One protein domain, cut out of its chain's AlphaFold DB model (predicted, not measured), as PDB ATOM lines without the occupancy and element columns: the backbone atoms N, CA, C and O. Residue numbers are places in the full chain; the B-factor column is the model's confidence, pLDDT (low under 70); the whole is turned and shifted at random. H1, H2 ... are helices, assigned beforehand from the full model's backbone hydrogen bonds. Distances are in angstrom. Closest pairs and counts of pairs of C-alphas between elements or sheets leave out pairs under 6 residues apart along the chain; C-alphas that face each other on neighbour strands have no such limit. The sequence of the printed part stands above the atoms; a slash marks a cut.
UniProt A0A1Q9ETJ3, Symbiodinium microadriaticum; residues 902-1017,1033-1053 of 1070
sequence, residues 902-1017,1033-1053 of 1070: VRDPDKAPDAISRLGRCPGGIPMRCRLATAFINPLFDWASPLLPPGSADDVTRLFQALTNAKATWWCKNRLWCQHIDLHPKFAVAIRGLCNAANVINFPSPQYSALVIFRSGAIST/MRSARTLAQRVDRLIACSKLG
ATOM      1  N   VAL A 902     -35.955 -12.327  16.090       92.06
ATOM      2  CA  VAL A 902     -34.683 -11.647  16.395       92.06
ATOM      3  C   VAL A 902     -33.605 -12.072  15.393       92.06
ATOM      4  O   VAL A 902     -33.663 -13.172  14.846       92.06
ATOM      5  N   ARG A 903     -32.592 -11.222  15.194       91.75
ATOM      6  CA  ARG A 903     -31.380 -11.530  14.417       91.75
ATOM      7  C   ARG A 903     -30.693 -12.812  14.894       91.75
ATOM      8  O   ARG A 903     -30.439 -13.705  14.092       91.75
ATOM      9  N   ASP A 904     -30.415 -12.884  16.195       92.38
ATOM     10  CA  ASP A 904     -29.641 -13.953  16.830       92.38
ATOM     11  C   ASP A 904     -30.569 -14.806  17.737       92.38
ATOM     12  O   ASP A 904     -30.597 -14.582  18.952       92.38
ATOM     13  N   PRO A 905     -31.378 -15.747  17.206       91.38
ATOM     14  CA  PRO A 905     -32.360 -16.496  18.005       91.38
ATOM     15  C   PRO A 905     -31.725 -17.294  19.148       91.38
ATOM     16  O   PRO A 905     -32.274 -17.334  20.249       91.38
ATOM     17  N   ASP A 906     -30.533 -17.850  18.934       94.56
ATOM     18  CA  ASP A 906     -29.818 -18.656  19.925       94.56
ATOM     19  C   ASP A 906     -29.256 -17.837  21.097       94.56
ATOM     20  O   ASP A 906     -28.981 -18.391  22.160       94.56
ATOM     21  N   LYS A 907     -29.157 -16.507  20.969       95.31
ATOM     22  CA  LYS A 907     -28.576 -15.611  21.985       95.31
ATOM     23  C   LYS A 907     -29.297 -15.675  23.333       95.31
ATOM     24  O   LYS A 907     -28.652 -15.567  24.376       95.31
ATOM     25  N   ALA A 908     -30.617 -15.876  23.328       94.94
ATOM     26  CA  ALA A 908     -31.401 -16.040  24.552       94.94
ATOM     27  C   ALA A 908     -31.217 -17.438  25.191       94.94
ATOM     28  O   ALA A 908     -30.847 -17.484  26.369       94.94
ATOM     29  N   PRO A 909     -31.356 -18.570  24.463       95.75
ATOM     30  CA  PRO A 909     -30.899 -19.887  24.913       95.75
ATOM     31  C   PRO A 909     -29.475 -19.906  25.481       95.75
ATOM     32  O   PRO A 909     -29.233 -20.532  26.516       95.75
ATOM     33  N   ASP A 910     -28.544 -19.188  24.854       97.19
ATOM     34  CA  ASP A 910     -27.145 -19.143  25.266       97.19
ATOM     35  C   ASP A 910     -26.949 -18.340  26.563       97.19
ATOM     36  O   ASP A 910     -26.262 -18.788  27.485       97.19
ATOM     37  N   ALA A 911     -27.641 -17.204  26.711       97.56
ATOM     38  CA  ALA A 911     -27.683 -16.450  27.965       97.56
ATOM     39  C   ALA A 911     -28.316 -17.262  29.114       97.56
ATOM     40  O   ALA A 911     -27.815 -17.235  30.240       97.56
ATOM     41  N   ILE A 912     -29.359 -18.055  28.832       97.56
ATOM     42  CA  ILE A 912     -29.967 -18.998  29.788       97.56
ATOM     43  C   ILE A 912     -28.971 -20.108  30.183       97.56
ATOM     44  O   ILE A 912     -28.817 -20.407  31.371       97.56
ATOM     45  N   SER A 913     -28.256 -20.686  29.211       96.69
ATOM     46  CA  SER A 913     -27.216 -21.707  29.423       96.69
ATOM     47  C   SER A 913     -26.072 -21.188  30.302       96.69
ATOM     48  O   SER A 913     -25.622 -21.880  31.220       96.69
ATOM     49  N   ARG A 914     -25.642 -19.939  30.077       97.62
ATOM     50  CA  ARG A 914     -24.639 -19.244  30.901       97.62
ATOM     51  C   ARG A 914     -25.176 -18.965  32.312       97.62
ATOM     52  O   ARG A 914     -24.479 -19.262  33.280       97.62
ATOM     53  N   LEU A 915     -26.429 -18.514  32.454       97.50
ATOM     54  CA  LEU A 915     -27.055 -18.259  33.760       97.50
ATOM     55  C   LEU A 915     -27.142 -19.513  34.642       97.50
ATOM     56  O   LEU A 915     -26.901 -19.421  35.844       97.50
ATOM     57  N   GLY A 916     -27.426 -20.688  34.071       96.44
ATOM     58  CA  GLY A 916     -27.449 -21.949  34.828       96.44
ATOM     59  C   GLY A 916     -26.089 -22.342  35.425       96.44
ATOM     60  O   GLY A 916     -26.037 -23.079  36.412       96.44
ATOM     61  N   ARG A 917     -24.989 -21.811  34.871       96.56
ATOM     62  CA  ARG A 917     -23.619 -21.969  35.394       96.56
ATOM     63  C   ARG A 917     -23.257 -20.895  36.429       96.56
ATOM     64  O   ARG A 917     -22.260 -21.052  37.129       96.56
ATOM     65  N   CYS A 918     -24.037 -19.817  36.556       96.62
ATOM     66  CA  CYS A 918     -23.734 -18.730  37.483       96.62
ATOM     67  C   CYS A 918     -23.946 -19.149  38.957       96.62
ATOM     68  O   CYS A 918     -25.024 -19.644  39.322       96.62
ATOM     69  N   PRO A 919     -22.958 -18.907  39.841       95.06
ATOM     70  CA  PRO A 919     -23.090 -19.193  41.263       95.06
ATOM     71  C   PRO A 919     -24.119 -18.274  41.942       95.06
ATOM     72  O   PRO A 919     -24.440 -17.188  41.462       95.06
ATOM     73  N   GLY A 920     -24.621 -18.714  43.096       94.94
ATOM     74  CA  GLY A 920     -25.559 -17.960  43.933       94.94
ATOM     75  C   GLY A 920     -26.894 -18.672  44.167       94.94
ATOM     76  O   GLY A 920     -27.144 -19.773  43.672       94.94
ATOM     77  N   GLY A 921     -27.758 -18.035  44.959       94.94
ATOM     78  CA  GLY A 921     -29.135 -18.483  45.182       94.94
ATOM     79  C   GLY A 921     -30.097 -18.002  44.092       94.94
ATOM     80  O   GLY A 921     -29.772 -17.097  43.321       94.94
ATOM     81  N   ILE A 922     -31.314 -18.557  44.089       95.00
ATOM     82  CA  ILE A 922     -32.392 -18.192  43.150       95.00
ATOM     83  C   ILE A 922     -32.582 -16.663  43.053       95.00
ATOM     84  O   ILE A 922     -32.557 -16.161  41.933       95.00
ATOM     85  N   PRO A 923     -32.638 -15.874  44.154       95.75
ATOM     86  CA  PRO A 923     -32.831 -14.423  44.056       95.75
ATOM     87  C   PRO A 923     -31.714 -13.669  43.319       95.75
ATOM     88  O   PRO A 923     -31.970 -12.591  42.791       95.75
ATOM     89  N   MET A 924     -30.487 -14.206  43.266       96.69
ATOM     90  CA  MET A 924     -29.406 -13.608  42.475       96.69
ATOM     91  C   MET A 924     -29.578 -13.938  40.992       96.69
ATOM     92  O   MET A 924     -29.549 -13.035  40.158       96.69
ATOM     93  N   ARG A 925     -29.834 -15.210  40.652       97.06
ATOM     94  CA  ARG A 925     -30.076 -15.601  39.254       97.06
ATOM     95  C   ARG A 925     -31.353 -14.978  38.682       97.06
ATOM     96  O   ARG A 925     -31.354 -14.629  37.509       97.06
ATOM     97  N   CYS A 926     -32.373 -14.721  39.504       96.88
ATOM     98  CA  CYS A 926     -33.528 -13.903  39.130       96.88
ATOM     99  C   CYS A 926     -33.108 -12.496  38.684       96.88
ATOM    100  O   CYS A 926     -33.451 -12.103  37.578       96.88
ATOM    101  N   ARG A 927     -32.300 -11.769  39.474       96.81
ATOM    102  CA  ARG A 927     -31.808 -10.427  39.093       96.81
ATOM    103  C   ARG A 927     -30.991 -10.451  37.801       96.81
ATOM    104  O   ARG A 927     -31.152  -9.565  36.969       96.81
ATOM    105  N   LEU A 928     -30.139 -11.463  37.622       97.50
ATOM    106  CA  LEU A 928     -29.363 -11.645  36.390       97.50
ATOM    107  C   LEU A 928     -30.272 -11.934  35.182       97.50
ATOM    108  O   LEU A 928     -30.036 -11.389  34.108       97.50
ATOM    109  N   ALA A 929     -31.344 -12.716  35.354       97.38
ATOM    110  CA  ALA A 929     -32.350 -12.910  34.314       97.38
ATOM    111  C   ALA A 929     -33.093 -11.603  33.981       97.38
ATOM    112  O   ALA A 929     -33.186 -11.261  32.803       97.38
ATOM    113  N   THR A 930     -33.526 -10.828  34.986       96.00
ATOM    114  CA  THR A 930     -34.171  -9.515  34.780       96.00
ATOM    115  C   THR A 930     -33.255  -8.552  34.017       96.00
ATOM    116  O   THR A 930     -33.727  -7.817  33.155       96.00
ATOM    117  N   ALA A 931     -31.953  -8.554  34.323       96.06
ATOM    118  CA  ALA A 931     -30.981  -7.630  33.743       96.06
ATOM    119  C   ALA A 931     -30.490  -8.030  32.339       96.06
ATOM    120  O   ALA A 931     -30.265  -7.148  31.514       96.06
ATOM    121  N   PHE A 932     -30.312  -9.329  32.063       96.50
ATOM    122  CA  PHE A 932     -29.593  -9.798  30.867       96.50
ATOM    123  C   PHE A 932     -30.375 -10.757  29.960       96.50
ATOM    124  O   PHE A 932     -29.988 -10.922  28.806       96.50
ATOM    125  N   ILE A 933     -31.453 -11.392  30.439       96.38
ATOM    126  CA  ILE A 933     -32.228 -12.374  29.656       96.38
ATOM    127  C   ILE A 933     -33.586 -11.808  29.245       96.38
ATOM    128  O   ILE A 933     -33.943 -11.892  28.073       96.38
ATOM    129  N   ASN A 934     -34.317 -11.185  30.173       94.75
ATOM    130  CA  ASN A 934     -35.593 -10.532  29.882       94.75
ATOM    131  C   ASN A 934     -35.509  -9.557  28.694       94.75
ATOM    132  O   ASN A 934     -36.342  -9.691  27.795       94.75
ATOM    133  N   PRO A 935     -34.499  -8.658  28.610       95.06
ATOM    134  CA  PRO A 935     -34.378  -7.759  27.471       95.06
ATOM    135  C   PRO A 935     -34.284  -8.500  26.138       95.06
ATOM    136  O   PRO A 935     -34.896  -8.053  25.183       95.06
ATOM    137  N   LEU A 936     -33.611  -9.658  26.062       94.44
ATOM    138  CA  LEU A 936     -33.475 -10.426  24.813       94.44
ATOM    139  C   LEU A 936     -34.824 -10.924  24.272       94.44
ATOM    140  O   LEU A 936     -34.984 -11.052  23.061       94.44
ATOM    141  N   PHE A 937     -35.792 -11.173  25.157       91.94
ATOM    142  CA  PHE A 937     -37.149 -11.579  24.788       91.94
ATOM    143  C   PHE A 937     -38.102 -10.394  24.572       91.94
ATOM    144  O   PHE A 937     -39.030 -10.508  23.771       91.94
ATOM    145  N   ASP A 938     -37.934  -9.287  25.305       91.94
ATOM    146  CA  ASP A 938     -38.990  -8.276  25.451       91.94
ATOM    147  C   ASP A 938     -38.676  -6.868  24.908       91.94
ATOM    148  O   ASP A 938     -39.611  -6.067  24.796       91.94
ATOM    149  N   TRP A 939     -37.428  -6.588  24.504       92.69
ATOM    150  CA  TRP A 939     -36.972  -5.257  24.068       92.69
ATOM    151  C   TRP A 939     -37.811  -4.655  22.931       92.69
ATOM    152  O   TRP A 939     -38.172  -3.482  22.987       92.69
ATOM    153  N   ALA A 940     -38.164  -5.472  21.937       88.94
ATOM    154  CA  ALA A 940     -38.998  -5.097  20.797       88.94
ATOM    155  C   ALA A 940     -40.446  -5.616  20.913       88.94
ATOM    156  O   ALA A 940     -41.158  -5.717  19.917       88.94
ATOM    157  N   SER A 941     -40.929  -5.964  22.111       89.81
ATOM    158  CA  SER A 941     -42.349  -6.297  22.298       89.81
ATOM    159  C   SER A 941     -43.206  -5.031  22.091       89.81
ATOM    160  O   SER A 941     -42.897  -3.999  22.691       89.81
ATOM    161  N   PRO A 942     -44.279  -5.053  21.275       88.94
ATOM    162  CA  PRO A 942     -45.077  -6.222  20.894       88.94
ATOM    163  C   PRO A 942     -44.626  -7.001  19.646       88.94
ATOM    164  O   PRO A 942     -45.168  -8.077  19.416       88.94
ATOM    165  N   LEU A 943     -43.662  -6.508  18.866       87.50
ATOM    166  CA  LEU A 943     -43.288  -7.050  17.548       87.50
ATOM    167  C   LEU A 943     -42.741  -8.487  17.611       87.50
ATOM    168  O   LEU A 943     -42.951  -9.271  16.689       87.50
ATOM    169  N   LEU A 944     -42.062  -8.840  18.706       88.31
ATOM    170  CA  LEU A 944     -41.504 -10.178  18.919       88.31
ATOM    171  C   LEU A 944     -42.569 -11.233  19.284       88.31
ATOM    172  O   LEU A 944     -43.536 -10.925  19.999       88.31
ATOM    173  N   PRO A 945     -42.375 -12.509  18.894       88.06
ATOM    174  CA  PRO A 945     -43.122 -13.624  19.457       88.06
ATOM    175  C   PRO A 945     -42.834 -13.774  20.964       88.06
ATOM    176  O   PRO A 945     -41.731 -13.477  21.424       88.06
ATOM    177  N   PRO A 946     -43.799 -14.269  21.760       89.25
ATOM    178  CA  PRO A 946     -43.533 -14.664  23.140       89.25
ATOM    179  C   PRO A 946     -42.576 -15.868  23.186       89.25
ATOM    180  O   PRO A 946     -42.684 -16.769  22.352       89.25
ATOM    181  N   GLY A 947     -41.679 -15.911  24.178       90.31
ATOM    182  CA  GLY A 947     -40.674 -16.977  24.305       90.31
ATOM    183  C   GLY A 947     -41.280 -18.385  24.408       90.31
ATOM    184  O   GLY A 947     -42.391 -18.567  24.924       90.31
ATOM    185  N   SER A 948     -40.548 -19.385  23.913       93.44
ATOM    186  CA  SER A 948     -41.050 -20.751  23.728       93.44
ATOM    187  C   SER A 948     -41.289 -21.500  25.048       93.44
ATOM    188  O   SER A 948     -40.813 -21.118  26.121       93.44
ATOM    189  N   ALA A 949     -42.017 -22.621  24.984       93.00
ATOM    190  CA  ALA A 949     -42.193 -23.511  26.138       93.00
ATOM    191  C   ALA A 949     -40.857 -24.113  26.634       93.00
ATOM    192  O   ALA A 949     -40.717 -24.415  27.827       93.00
ATOM    193  N   ASP A 950     -39.881 -24.226  25.732       94.81
ATOM    194  CA  ASP A 950     -38.517 -24.653  26.022       94.81
ATOM    195  C   ASP A 950     -37.732 -23.550  26.726       94.81
ATOM    196  O   ASP A 950     -37.140 -23.830  27.762       94.81
ATOM    197  N   ASP A 951     -37.802 -22.294  26.275       95.19
ATOM    198  CA  ASP A 951     -37.170 -21.150  26.957       95.19
ATOM    199  C   ASP A 951     -37.674 -21.012  28.396       95.19
ATOM    200  O   ASP A 951     -36.892 -20.881  29.336       95.19
ATOM    201  N   VAL A 952     -38.991 -21.139  28.591       95.50
ATOM    202  CA  VAL A 952     -39.633 -21.169  29.916       95.50
ATOM    203  C   VAL A 952     -39.111 -22.329  30.776       95.50
ATOM    204  O   VAL A 952     -39.059 -22.227  32.002       95.50
ATOM    205  N   THR A 953     -38.737 -23.458  30.178       94.00
ATOM    206  CA  THR A 953     -38.265 -24.636  30.921       94.00
ATOM    207  C   THR A 953     -36.762 -24.566  31.203       94.00
ATOM    208  O   THR A 953     -36.360 -24.798  32.344       94.00
ATOM    209  N   ARG A 954     -35.958 -24.138  30.224       95.12
ATOM    210  CA  ARG A 954     -34.517 -23.876  30.347       95.12
ATOM    211  C   ARG A 954     -34.254 -22.749  31.349       95.12
ATOM    212  O   ARG A 954     -33.424 -22.921  32.236       95.12
ATOM    213  N   LEU A 955     -35.002 -21.639  31.294       96.69
ATOM    214  CA  LEU A 955     -34.853 -20.539  32.254       96.69
ATOM    215  C   LEU A 955     -35.319 -20.940  33.659       96.69
ATOM    216  O   LEU A 955     -34.640 -20.616  34.627       96.69
ATOM    217  N   PHE A 956     -36.398 -21.721  33.802       96.25
ATOM    218  CA  PHE A 956     -36.758 -22.289  35.109       96.25
ATOM    219  C   PHE A 956     -35.614 -23.142  35.697       96.25
ATOM    220  O   PHE A 956     -35.278 -23.009  36.878       96.25
ATOM    221  N   GLN A 957     -35.002 -24.004  34.879       95.25
ATOM    222  CA  GLN A 957     -33.872 -24.842  35.290       95.25
ATOM    223  C   GLN A 957     -32.640 -23.997  35.641       95.25
ATOM    224  O   GLN A 957     -32.038 -24.230  36.685       95.25
ATOM    225  N   ALA A 958     -32.313 -22.973  34.847       96.38
ATOM    226  CA  ALA A 958     -31.208 -22.049  35.106       96.38
ATOM    227  C   ALA A 958     -31.424 -21.182  36.361       96.38
ATOM    228  O   ALA A 958     -30.483 -20.915  37.098       96.38
ATOM    229  N   LEU A 959     -32.657 -20.760  36.656       96.44
ATOM    230  CA  LEU A 959     -32.969 -20.012  37.879       96.44
ATOM    231  C   LEU A 959     -32.847 -20.897  39.127       96.44
ATOM    232  O   LEU A 959     -32.229 -20.506  40.120       96.44
ATOM    233  N   THR A 960     -33.408 -22.107  39.086       95.00
ATOM    234  CA  THR A 960     -33.526 -22.978  40.270       95.00
ATOM    235  C   THR A 960     -32.348 -23.922  40.499       95.00
ATOM    236  O   THR A 960     -32.142 -24.357  41.629       95.00
ATOM    237  N   ASN A 961     -31.597 -24.259  39.449       91.38
ATOM    238  CA  ASN A 961     -30.687 -25.411  39.362       91.38
ATOM    239  C   ASN A 961     -31.362 -26.758  39.720       91.38
ATOM    240  O   ASN A 961     -30.687 -27.745  40.019       91.38
ATOM    241  N   ALA A 962     -32.699 -26.826  39.679       84.25
ATOM    242  CA  ALA A 962     -33.463 -28.016  40.032       84.25
ATOM    243  C   ALA A 962     -33.726 -28.898  38.803       84.25
ATOM    244  O   ALA A 962     -34.378 -28.482  37.844       84.25
ATOM    245  N   LYS A 963     -33.295 -30.166  38.866       76.06
ATOM    246  CA  LYS A 963     -33.667 -31.188  37.867       76.06
ATOM    247  C   LYS A 963     -35.168 -31.521  37.907       76.06
ATOM    248  O   LYS A 963     -35.750 -31.854  36.881       76.06
ATOM    249  N   ALA A 964     -35.803 -31.410  39.078       71.38
ATOM    250  CA  ALA A 964     -37.234 -31.633  39.261       71.38
ATOM    251  C   ALA A 964     -38.026 -30.326  39.076       71.38
ATOM    252  O   ALA A 964     -37.837 -29.364  39.817       71.38
ATOM    253  N   THR A 965     -38.940 -30.304  38.105       63.88
ATOM    254  CA  THR A 965     -39.662 -29.087  37.692       63.88
ATOM    255  C   THR A 965     -41.084 -28.975  38.255       63.88
ATOM    256  O   THR A 965     -41.584 -27.867  38.429       63.88
ATOM    257  N   TRP A 966     -41.748 -30.096  38.557       65.56
ATOM    258  CA  TRP A 966     -43.215 -30.163  38.632       65.56
ATOM    259  C   TRP A 966     -43.876 -29.315  39.734       65.56
ATOM    260  O   TRP A 966     -44.794 -28.559  39.427       65.56
ATOM    261  N   TRP A 967     -43.420 -29.381  40.990       61.12
ATOM    262  CA  TRP A 967     -44.004 -28.577  42.082       61.12
ATOM    263  C   TRP A 967     -43.530 -27.113  42.013       61.12
ATOM    264  O   TRP A 967     -44.326 -26.175  42.089       61.12
ATOM    265  N   CYS A 968     -42.225 -26.896  41.836       76.69
ATOM    266  CA  CYS A 968     -41.622 -25.570  41.980       76.69
ATOM    267  C   CYS A 968     -41.889 -24.616  40.801       76.69
ATOM    268  O   CYS A 968     -41.866 -23.404  41.016       76.69
ATOM    269  N   LYS A 969     -42.164 -25.117  39.583       85.88
ATOM    270  CA  LYS A 969     -42.340 -24.280  38.376       85.88
ATOM    271  C   LYS A 969     -43.496 -23.293  38.503       85.88
ATOM    272  O   LYS A 969     -43.287 -22.103  38.289       85.88
ATOM    273  N   ASN A 970     -44.677 -23.746  38.924       87.94
ATOM    274  CA  ASN A 970     -45.838 -22.859  39.051       87.94
ATOM    275  C   ASN A 970     -45.611 -21.799  40.139       87.94
ATOM    276  O   ASN A 970     -45.835 -20.619  39.894       87.94
ATOM    277  N   ARG A 971     -45.091 -22.189  41.314       88.50
ATOM    278  CA  ARG A 971     -44.816 -21.240  42.406       88.50
ATOM    279  C   ARG A 971     -43.783 -20.181  42.005       88.50
ATOM    280  O   ARG A 971     -44.025 -19.007  42.262       88.50
ATOM    281  N   LEU A 972     -42.679 -20.575  41.360       92.31
ATOM    282  CA  LEU A 972     -41.660 -19.623  40.903       92.31
ATOM    283  C   LEU A 972     -42.262 -18.601  39.933       92.31
ATOM    284  O   LEU A 972     -42.050 -17.407  40.107       92.31
ATOM    285  N   TRP A 973     -43.051 -19.051  38.955       94.19
ATOM    286  CA  TRP A 973     -43.643 -18.158  37.959       94.19
ATOM    287  C   TRP A 973     -44.800 -17.302  38.486       94.19
ATOM    288  O   TRP A 973     -45.000 -16.211  37.967       94.19
ATOM    289  N   CYS A 974     -45.505 -17.715  39.543       91.06
ATOM    290  CA  CYS A 974     -46.421 -16.820  40.258       91.06
ATOM    291  C   CYS A 974     -45.678 -15.713  41.030       91.06
ATOM    292  O   CYS A 974     -46.212 -14.622  41.186       91.06
ATOM    293  N   GLN A 975     -44.459 -15.981  41.516       91.56
ATOM    294  CA  GLN A 975     -43.634 -15.000  42.239       91.56
ATOM    295  C   GLN A 975     -42.763 -14.132  41.309       91.56
ATOM    296  O   GLN A 975     -42.341 -13.051  41.711       91.56
ATOM    297  N   HIS A 976     -42.507 -14.598  40.083       94.06
ATOM    298  CA  HIS A 976     -41.634 -13.968  39.089       94.06
ATOM    299  C   HIS A 976     -42.248 -14.026  37.679       94.06
ATOM    300  O   HIS A 976     -41.634 -14.520  36.730       94.06
ATOM    301  N   ILE A 977     -43.498 -13.576  37.533       94.44
ATOM    302  CA  ILE A 977     -44.207 -13.578  36.239       94.44
ATOM    303  C   ILE A 977     -43.528 -12.661  35.205       94.44
ATOM    304  O   ILE A 977     -43.588 -12.914  34.002       94.44
ATOM    305  N   ASP A 978     -42.812 -11.646  35.696       93.12
ATOM    306  CA  ASP A 978     -41.931 -10.746  34.956       93.12
ATOM    307  C   ASP A 978     -40.727 -11.461  34.326       93.12
ATOM    308  O   ASP A 978     -40.227 -10.999  33.310       93.12
ATOM    309  N   LEU A 979     -40.275 -12.589  34.882       95.94
ATOM    310  CA  LEU A 979     -39.177 -13.394  34.334       95.94
ATOM    311  C   LEU A 979     -39.641 -14.469  33.339       95.94
ATOM    312  O   LEU A 979     -38.806 -15.171  32.773       95.94
ATOM    313  N   HIS A 980     -40.949 -14.676  33.150       96.12
ATOM    314  CA  HIS A 980     -41.463 -15.799  32.360       96.12
ATOM    315  C   HIS A 980     -41.454 -15.470  30.851       96.12
ATOM    316  O   HIS A 980     -42.326 -14.712  30.422       96.12
ATOM    317  N   PRO A 981     -40.615 -16.097  29.993       94.69
ATOM    318  CA  PRO A 981     -40.410 -15.655  28.602       94.69
ATOM    319  C   PRO A 981     -41.688 -15.523  27.759       94.69
ATOM    320  O   PRO A 981     -41.811 -14.610  26.948       94.69
ATOM    321  N   LYS A 982     -42.692 -16.384  27.989       94.44
ATOM    322  CA  LYS A 982     -44.013 -16.245  27.353       94.44
ATOM    323  C   LYS A 982     -44.846 -15.058  27.877       94.44
ATOM    324  O   LYS A 982     -45.368 -14.276  27.087       94.44
ATOM    325  N   PHE A 983     -45.019 -14.942  29.199       92.81
ATOM    326  CA  PHE A 983     -45.952 -13.992  29.814       92.81
ATOM    327  C   PHE A 983     -45.358 -12.594  29.991       92.81
ATOM    328  O   PHE A 983     -46.075 -11.627  29.764       92.81
ATOM    329  N   ALA A 984     -44.068 -12.463  30.301       90.56
ATOM    330  CA  ALA A 984     -43.385 -11.173  30.387       90.56
ATOM    331  C   ALA A 984     -43.487 -10.398  29.062       90.56
ATOM    332  O   ALA A 984     -43.964  -9.264  29.030       90.56
ATOM    333  N   VAL A 985     -43.166 -11.068  27.947       89.94
ATOM    334  CA  VAL A 985     -43.304 -10.523  26.589       89.94
ATOM    335  C   VAL A 985     -44.759 -10.186  26.268       89.94
ATOM    336  O   VAL A 985     -45.015  -9.125  25.695       89.94
ATOM    337  N   ALA A 986     -45.715 -11.042  26.656       88.06
ATOM    338  CA  ALA A 986     -47.144 -10.785  26.475       88.06
ATOM    339  C   ALA A 986     -47.604  -9.523  27.231       88.06
ATOM    340  O   ALA A 986     -48.170  -8.625  26.610       88.06
ATOM    341  N   ILE A 987     -47.294  -9.420  28.528       87.56
ATOM    342  CA  ILE A 987     -47.661  -8.306  29.415       87.56
ATOM    343  C   ILE A 987     -47.004  -7.002  28.954       87.56
ATOM    344  O   ILE A 987     -47.709  -6.012  28.745       87.56
ATOM    345  N   ARG A 988     -45.680  -6.991  28.730       87.62
ATOM    346  CA  ARG A 988     -44.960  -5.808  28.223       87.62
ATOM    347  C   ARG A 988     -45.480  -5.393  26.852       87.62
ATOM    348  O   ARG A 988     -45.700  -4.212  26.632       87.62
ATOM    349  N   GLY A 989     -45.764  -6.343  25.963       87.06
ATOM    350  CA  GLY A 989     -46.319  -6.031  24.647       87.06
ATOM    351  C   GLY A 989     -47.761  -5.528  24.681       87.06
ATOM    352  O   GLY A 989     -48.119  -4.751  23.811       87.06
ATOM    353  N   LEU A 990     -48.574  -5.885  25.680       84.12
ATOM    354  CA  LEU A 990     -49.901  -5.283  25.880       84.12
ATOM    355  C   LEU A 990     -49.799  -3.869  26.466       84.12
ATOM    356  O   LEU A 990     -50.490  -2.966  26.000       84.12
ATOM    357  N   CYS A 991     -48.884  -3.651  27.417       85.56
ATOM    358  CA  CYS A 991     -48.573  -2.312  27.926       85.56
ATOM    359  C   CYS A 991     -48.022  -1.397  26.817       85.56
ATOM    360  O   CYS A 991     -48.398  -0.234  26.740       85.56
ATOM    361  N   ASN A 992     -47.179  -1.931  25.928       83.88
ATOM    362  CA  ASN A 992     -46.631  -1.196  24.791       83.88
ATOM    363  C   ASN A 992     -47.665  -1.038  23.662       83.88
ATOM    364  O   ASN A 992     -47.713   0.018  23.041       83.88
ATOM    365  N   ALA A 993     -48.536  -2.026  23.420       79.25
ATOM    366  CA  ALA A 993     -49.615  -1.912  22.439       79.25
ATOM    367  C   ALA A 993     -50.595  -0.787  22.793       79.25
ATOM    368  O   ALA A 993     -51.045  -0.104  21.882       79.25
ATOM    369  N   ALA A 994     -50.852  -0.508  24.076       73.94
ATOM    370  CA  ALA A 994     -51.632   0.666  24.485       73.94
ATOM    371  C   ALA A 994     -51.059   1.994  23.939       73.94
ATOM    372  O   ALA A 994     -51.823   2.899  23.616       73.94
ATOM    373  N   ASN A 995     -49.736   2.084  23.747       70.19
ATOM    374  CA  ASN A 995     -49.071   3.252  23.158       70.19
ATOM    375  C   ASN A 995     -49.077   3.244  21.614       70.19
ATOM    376  O   ASN A 995     -48.859   4.285  20.997       70.19
ATOM    377  N   VAL A 996     -49.313   2.086  20.980       60.78
ATOM    378  CA  VAL A 996     -49.258   1.891  19.514       60.78
ATOM    379  C   VAL A 996     -50.649   1.697  18.884       60.78
ATOM    380  O   VAL A 996     -50.792   1.823  17.674       60.78
ATOM    381  N   ILE A 997     -51.706   1.477  19.674       55.09
ATOM    382  CA  ILE A 997     -53.100   1.285  19.213       55.09
ATOM    383  C   ILE A 997     -53.657   2.478  18.406       55.09
ATOM    384  O   ILE A 997     -54.619   2.314  17.660       55.09
ATOM    385  N   ASN A 998     -52.998   3.641  18.454       52.97
ATOM    386  CA  ASN A 998     -53.246   4.769  17.547       52.97
ATOM    387  C   ASN A 998     -52.928   4.463  16.061       52.97
ATOM    388  O   ASN A 998     -53.271   5.265  15.195       52.97
ATOM    389  N   PHE A 999     -52.293   3.326  15.750       52.09
ATOM    390  CA  PHE A 999     -51.970   2.877  14.394       52.09
ATOM    391  C   PHE A 999     -52.743   1.587  14.042       52.09
ATOM    392  O   PHE A 999     -52.410   0.510  14.551       52.09
ATOM    393  N   PRO A1000     -53.774   1.646  13.174       47.62
ATOM    394  CA  PRO A1000     -54.566   0.472  12.811       47.62
ATOM    395  C   PRO A1000     -53.743  -0.509  11.962       47.62
ATOM    396  O   PRO A1000     -53.256  -0.171  10.887       47.62
ATOM    397  N   SER A1001     -53.592  -1.747  12.442       49.34
ATOM    398  CA  SER A1001     -52.731  -2.764  11.826       49.34
ATOM    399  C   SER A1001     -53.302  -4.177  12.003       49.34
ATOM    400  O   SER A1001     -53.435  -4.638  13.141       49.34
ATOM    401  N   PRO A1002     -53.595  -4.921  10.915       45.09
ATOM    402  CA  PRO A1002     -54.065  -6.301  11.033       45.09
ATOM    403  C   PRO A1002     -53.082  -7.273  11.713       45.09
ATOM    404  O   PRO A1002     -53.546  -8.202  12.367       45.09
ATOM    405  N   GLN A1003     -51.756  -7.045  11.676       50.09
ATOM    406  CA  GLN A1003     -50.805  -7.840  12.477       50.09
ATOM    407  C   GLN A1003     -50.944  -7.525  13.964       50.09
ATOM    408  O   GLN A1003     -50.806  -8.437  14.766       50.09
ATOM    409  N   TYR A1004     -51.262  -6.288  14.360       56.94
ATOM    410  CA  TYR A1004     -51.533  -5.987  15.771       56.94
ATOM    411  C   TYR A1004     -52.818  -6.676  16.234       56.94
ATOM    412  O   TYR A1004     -52.823  -7.279  17.305       56.94
ATOM    413  N   SER A1005     -53.868  -6.691  15.408       52.19
ATOM    414  CA  SER A1005     -55.070  -7.492  15.671       52.19
ATOM    415  C   SER A1005     -54.735  -8.983  15.792       52.19
ATOM    416  O   SER A1005     -55.046  -9.595  16.812       52.19
ATOM    417  N   ALA A1006     -54.036  -9.559  14.809       51.28
ATOM    418  CA  ALA A1006     -53.645 -10.969  14.802       51.28
ATOM    419  C   ALA A1006     -52.715 -11.333  15.972       51.28
ATOM    420  O   ALA A1006     -52.883 -12.388  16.574       51.28
ATOM    421  N   LEU A1007     -51.784 -10.458  16.356       54.53
ATOM    422  CA  LEU A1007     -50.853 -10.655  17.466       54.53
ATOM    423  C   LEU A1007     -51.547 -10.517  18.827       54.53
ATOM    424  O   LEU A1007     -51.274 -11.314  19.724       54.53
ATOM    425  N   VAL A1008     -52.470  -9.566  19.006       56.34
ATOM    426  CA  VAL A1008     -53.283  -9.471  20.234       56.34
ATOM    427  C   VAL A1008     -54.238 -10.667  20.339       56.34
ATOM    428  O   VAL A1008     -54.389 -11.223  21.430       56.34
ATOM    429  N   ILE A1009     -54.806 -11.139  19.222       53.91
ATOM    430  CA  ILE A1009     -55.598 -12.379  19.157       53.91
ATOM    431  C   ILE A1009     -54.726 -13.605  19.472       53.91
ATOM    432  O   ILE A1009     -55.098 -14.398  20.332       53.91
ATOM    433  N   PHE A1010     -53.541 -13.740  18.871       49.34
ATOM    434  CA  PHE A1010     -52.614 -14.855  19.097       49.34
ATOM    435  C   PHE A1010     -52.098 -14.882  20.539       49.34
ATOM    436  O   PHE A1010     -52.108 -15.928  21.183       49.34
ATOM    437  N   ARG A1011     -51.720 -13.726  21.100       56.44
ATOM    438  CA  ARG A1011     -51.310 -13.593  22.509       56.44
ATOM    439  C   ARG A1011     -52.473 -13.883  23.467       56.44
ATOM    440  O   ARG A1011     -52.239 -14.502  24.500       56.44
ATOM    441  N   SER A1012     -53.712 -13.538  23.102       51.12
ATOM    442  CA  SER A1012     -54.924 -13.934  23.845       51.12
ATOM    443  C   SER A1012     -55.191 -15.446  23.762       51.12
ATOM    444  O   SER A1012     -55.443 -16.086  24.780       51.12
ATOM    445  N   GLY A1013     -55.083 -16.044  22.571       47.41
ATOM    446  CA  GLY A1013     -55.297 -17.477  22.329       47.41
ATOM    447  C   GLY A1013     -54.216 -18.371  22.948       47.41
ATOM    448  O   GLY A1013     -54.491 -19.466  23.445       47.41
ATOM    449  N   ALA A1014     -52.982 -17.869  23.016       46.44
ATOM    450  CA  ALA A1014     -51.853 -18.515  23.678       46.44
ATOM    451  C   ALA A1014     -51.969 -18.531  25.219       46.44
ATOM    452  O   ALA A1014     -51.144 -19.172  25.879       46.44
ATOM    453  N   ILE A1015     -52.973 -17.853  25.786       50.09
ATOM    454  CA  ILE A1015     -53.357 -17.916  27.205       50.09
ATOM    455  C   ILE A1015     -54.517 -18.912  27.418       50.09
ATOM    456  O   ILE A1015     -54.682 -19.422  28.523       50.09
ATOM    457  N   SER A1016     -55.293 -19.248  26.376       35.69
ATOM    458  CA  SER A1016     -56.563 -19.983  26.499       35.69
ATOM    459  C   SER A1016     -56.566 -21.440  26.012       35.69
ATOM    460  O   SER A1016     -57.620 -22.069  26.050       35.69
ATOM    461  N   THR A1017     -55.446 -21.997  25.538       31.16
ATOM    462  CA  THR A1017     -55.380 -23.360  24.959       31.16
ATOM    463  C   THR A1017     -54.601 -24.365  25.837       31.16
ATOM    464  O   THR A1017     -53.370 -24.332  25.865       31.16
ATOM    465  N   MET A1033     -62.010 -16.608  28.991       37.16
ATOM    466  CA  MET A1033     -62.135 -15.149  28.794       37.16
ATOM    467  C   MET A1033     -63.497 -14.692  28.227       37.16
ATOM    468  O   MET A1033     -63.592 -13.613  27.646       37.16
ATOM    469  N   ARG A1034     -64.566 -15.493  28.375       37.69
ATOM    470  CA  ARG A1034     -65.872 -15.240  27.721       37.69
ATOM    471  C   ARG A1034     -66.604 -13.970  28.196       37.69
ATOM    472  O   ARG A1034     -67.459 -13.468  27.482       37.69
ATOM    473  N   SER A1035     -66.268 -13.414  29.361       41.97
ATOM    474  CA  SER A1035     -67.045 -12.336  30.000       41.97
ATOM    475  C   SER A1035     -66.779 -10.909  29.483       41.97
ATOM    476  O   SER A1035     -67.351  -9.957  30.022       41.97
ATOM    477  N   ALA A1036     -65.887 -10.711  28.504       49.00
ATOM    478  CA  ALA A1036     -65.431  -9.391  28.045       49.00
ATOM    479  C   ALA A1036     -65.799  -9.138  26.573       49.00
ATOM    480  O   ALA A1036     -65.193  -9.705  25.658       49.00
ATOM    481  N   ARG A1037     -66.790  -8.266  26.338       49.41
ATOM    482  CA  ARG A1037     -67.394  -8.074  25.011       49.41
ATOM    483  C   ARG A1037     -66.424  -7.385  24.043       49.41
ATOM    484  O   ARG A1037     -66.169  -7.936  22.975       49.41
ATOM    485  N   THR A1038     -65.810  -6.262  24.429       62.41
ATOM    486  CA  THR A1038     -64.906  -5.486  23.549       62.41
ATOM    487  C   THR A1038     -63.423  -5.851  23.707       62.41
ATOM    488  O   THR A1038     -63.011  -6.432  24.711       62.41
ATOM    489  N   LEU A1039     -62.594  -5.482  22.718       47.69
ATOM    490  CA  LEU A1039     -61.143  -5.710  22.760       47.69
ATOM    491  C   LEU A1039     -60.468  -4.957  23.918       47.69
ATOM    492  O   LEU A1039     -59.681  -5.557  24.645       47.69
ATOM    493  N   ALA A1040     -60.832  -3.688  24.141       50.62
ATOM    494  CA  ALA A1040     -60.341  -2.895  25.270       50.62
ATOM    495  C   ALA A1040     -60.642  -3.584  26.612       50.62
ATOM    496  O   ALA A1040     -59.725  -3.856  27.379       50.62
ATOM    497  N   GLN A1041     -61.886  -4.032  26.831       55.47
ATOM    498  CA  GLN A1041     -62.270  -4.769  28.044       55.47
ATOM    499  C   GLN A1041     -61.468  -6.066  28.255       55.47
ATOM    500  O   GLN A1041     -61.258  -6.468  29.399       55.47
ATOM    501  N   ARG A1042     -61.033  -6.740  27.179       54.84
ATOM    502  CA  ARG A1042     -60.153  -7.921  27.269       54.84
ATOM    503  C   ARG A1042     -58.740  -7.512  27.687       54.84
ATOM    504  O   ARG A1042     -58.194  -8.126  28.598       54.84
ATOM    505  N   VAL A1043     -58.185  -6.462  27.077       53.62
ATOM    506  CA  VAL A1043     -56.855  -5.918  27.405       53.62
ATOM    507  C   VAL A1043     -56.811  -5.401  28.847       53.62
ATOM    508  O   VAL A1043     -55.942  -5.826  29.606       53.62
ATOM    509  N   ASP A1044     -57.780  -4.585  29.266       52.41
ATOM    510  CA  ASP A1044     -57.868  -4.024  30.622       52.41
ATOM    511  C   ASP A1044     -57.966  -5.115  31.691       52.41
ATOM    512  O   ASP A1044     -57.247  -5.081  32.692       52.41
ATOM    513  N   ARG A1045     -58.819  -6.126  31.472       54.97
ATOM    514  CA  ARG A1045     -58.958  -7.254  32.405       54.97
ATOM    515  C   ARG A1045     -57.713  -8.129  32.438       54.97
ATOM    516  O   ARG A1045     -57.350  -8.588  33.517       54.97
ATOM    517  N   LEU A1046     -57.027  -8.331  31.310       51.28
ATOM    518  CA  LEU A1046     -55.768  -9.074  31.313       51.28
ATOM    519  C   LEU A1046     -54.671  -8.302  32.063       51.28
ATOM    520  O   LEU A1046     -53.986  -8.882  32.900       51.28
ATOM    521  N   ILE A1047     -54.560  -6.988  31.835       50.97
ATOM    522  CA  ILE A1047     -53.644  -6.096  32.562       50.97
ATOM    523  C   ILE A1047     -53.964  -6.092  34.064       50.97
ATOM    524  O   ILE A1047     -53.040  -6.138  34.875       50.97
ATOM    525  N   ALA A1048     -55.244  -6.086  34.452       50.16
ATOM    526  CA  ALA A1048     -55.663  -6.184  35.851       50.16
ATOM    527  C   ALA A1048     -55.264  -7.532  36.476       50.16
ATOM    528  O   ALA A1048     -54.572  -7.542  37.494       50.16
ATOM    529  N   CYS A1049     -55.601  -8.660  35.840       48.09
ATOM    530  CA  CYS A1049     -55.198  -9.993  36.302       48.09
ATOM    531  C   CYS A1049     -53.669 -10.123  36.434       48.09
ATOM    532  O   CYS A1049     -53.180 -10.614  37.451       48.09
ATOM    533  N   SER A1050     -52.902  -9.635  35.452       44.25
ATOM    534  CA  SER A1050     -51.433  -9.670  35.476       44.25
ATOM    535  C   SER A1050     -50.792  -8.741  36.513       44.25
ATOM    536  O   SER A1050     -49.667  -9.008  36.924       44.25
ATOM    537  N   LYS A1051     -51.473  -7.666  36.939       41.38
ATOM    538  CA  LYS A1051     -50.986  -6.745  37.984       41.38
ATOM    539  C   LYS A1051     -51.426  -7.129  39.399       41.38
ATOM    540  O   LYS A1051     -50.752  -6.739  40.347       41.38
ATOM    541  N   LEU A1052     -52.547  -7.839  39.551       39.75
ATOM    542  CA  LEU A1052     -53.183  -8.096  40.852       39.75
ATOM    543  C   LEU A1052     -53.117  -9.560  41.307       39.75
ATOM    544  O   LEU A1052     -53.285  -9.820  42.494       39.75
ATOM    545  N   GLY A1053     -52.908 -10.523  40.403       32.47
ATOM    546  CA  GLY A1053     -52.842 -11.955  40.743       32.47
ATOM    547  C   GLY A1053     -54.166 -12.580  41.216       32.47
ATOM    548  O   GLY A1053     -54.179 -13.737  41.630       32.47
TER     549      GLY A1053
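What this domain is: This is residues 902 to 1017 and 1033 to 1053 of the 1070 residues of a protein of Symbiodinium microadriaticum (UniProt A0A1Q9ETJ3). The long helix H6 joins two groups of helices: at one end of the body H1, H2 and H4 gather in a triangle, and toward the other H7 and H8 lie by H6. Short H3 sits between H1 and H6, and H5 crosses near H4. The printed part has 137 residues with eight named helices, H1 to H8 in chain order, and no named strand; the class is all helix. It is compact, with a radius of gyration of the C-alphas of 15.7 A and spans of 47 by 33 by 23 A.

How they stand to each other: H6, residues 981 to 996, touches H3, residues 934 to 938, at the C-alphas of Val 985 and Asp 938, 5.0 A apart. With residues 987 to 991 alone it touches H8, residues 1039 to 1052, at a steep tilt of 50 degrees, opposite ways; the closest C-alphas, Ile 987 and Ile 1047, are 7.1 A apart. H7, residues 1002 to 1016, is close to H6 but not clearly touching, Ala 986 to Arg 1011 being 6.4 A between C-alphas; H7 and H8 are near each other. H6 and H4, residues 949 to 960, touch only at their ends, with C-alphas 981 and 952 closest at 5.7 A. H4 touches H1, residues 907 to 917, at a shallow tilt of 27 degrees, the same way; the closest C-alphas, Ala 958 and Gly 916, are 3.8 A apart. H1 and H2, residues 922 to 932, form a helical hairpin, closest at C-alphas 915 and 925, 6.8 A. H5, residues 968 to 975, is close to H4 but not clearly touching, about perpendicular at 89 degrees; their closest C-alphas, 969 and 956, are 6.8 A apart. Every O i to N i+4 pair is within hydrogen-bond range in H2, H3, H4, H5 and H8; H1 has 6 of 7, H6 10 of 12 and H7 9 of 11.

Where its parts are: H6 is 21.7 A long, H7 20.8 A and H8 19.9 A; H4 is 16.6 A, H1 15.6 A, H2 15.1 A, H5 10.8 A and H3 6.0 A. H1 begins at C-alpha 907 (-28.576, -15.611, 21.985), and H8 ends at C-alpha 1052 (-53.183, -8.096, 40.852).

The domain as a whole: The two C-alphas farthest apart, those of Pro 919 and Arg 1037, are 48.5 A apart. Residues 1018 to 1032 are not printed; C-alphas 1017 and 1033 are 11.3 A apart across this cut. Of the links printed whole, none is long. The mean pLDDT of the printed part is 77.9, with residues 965 to 967, 996 to 1017 and 1033 to 1053 under 70.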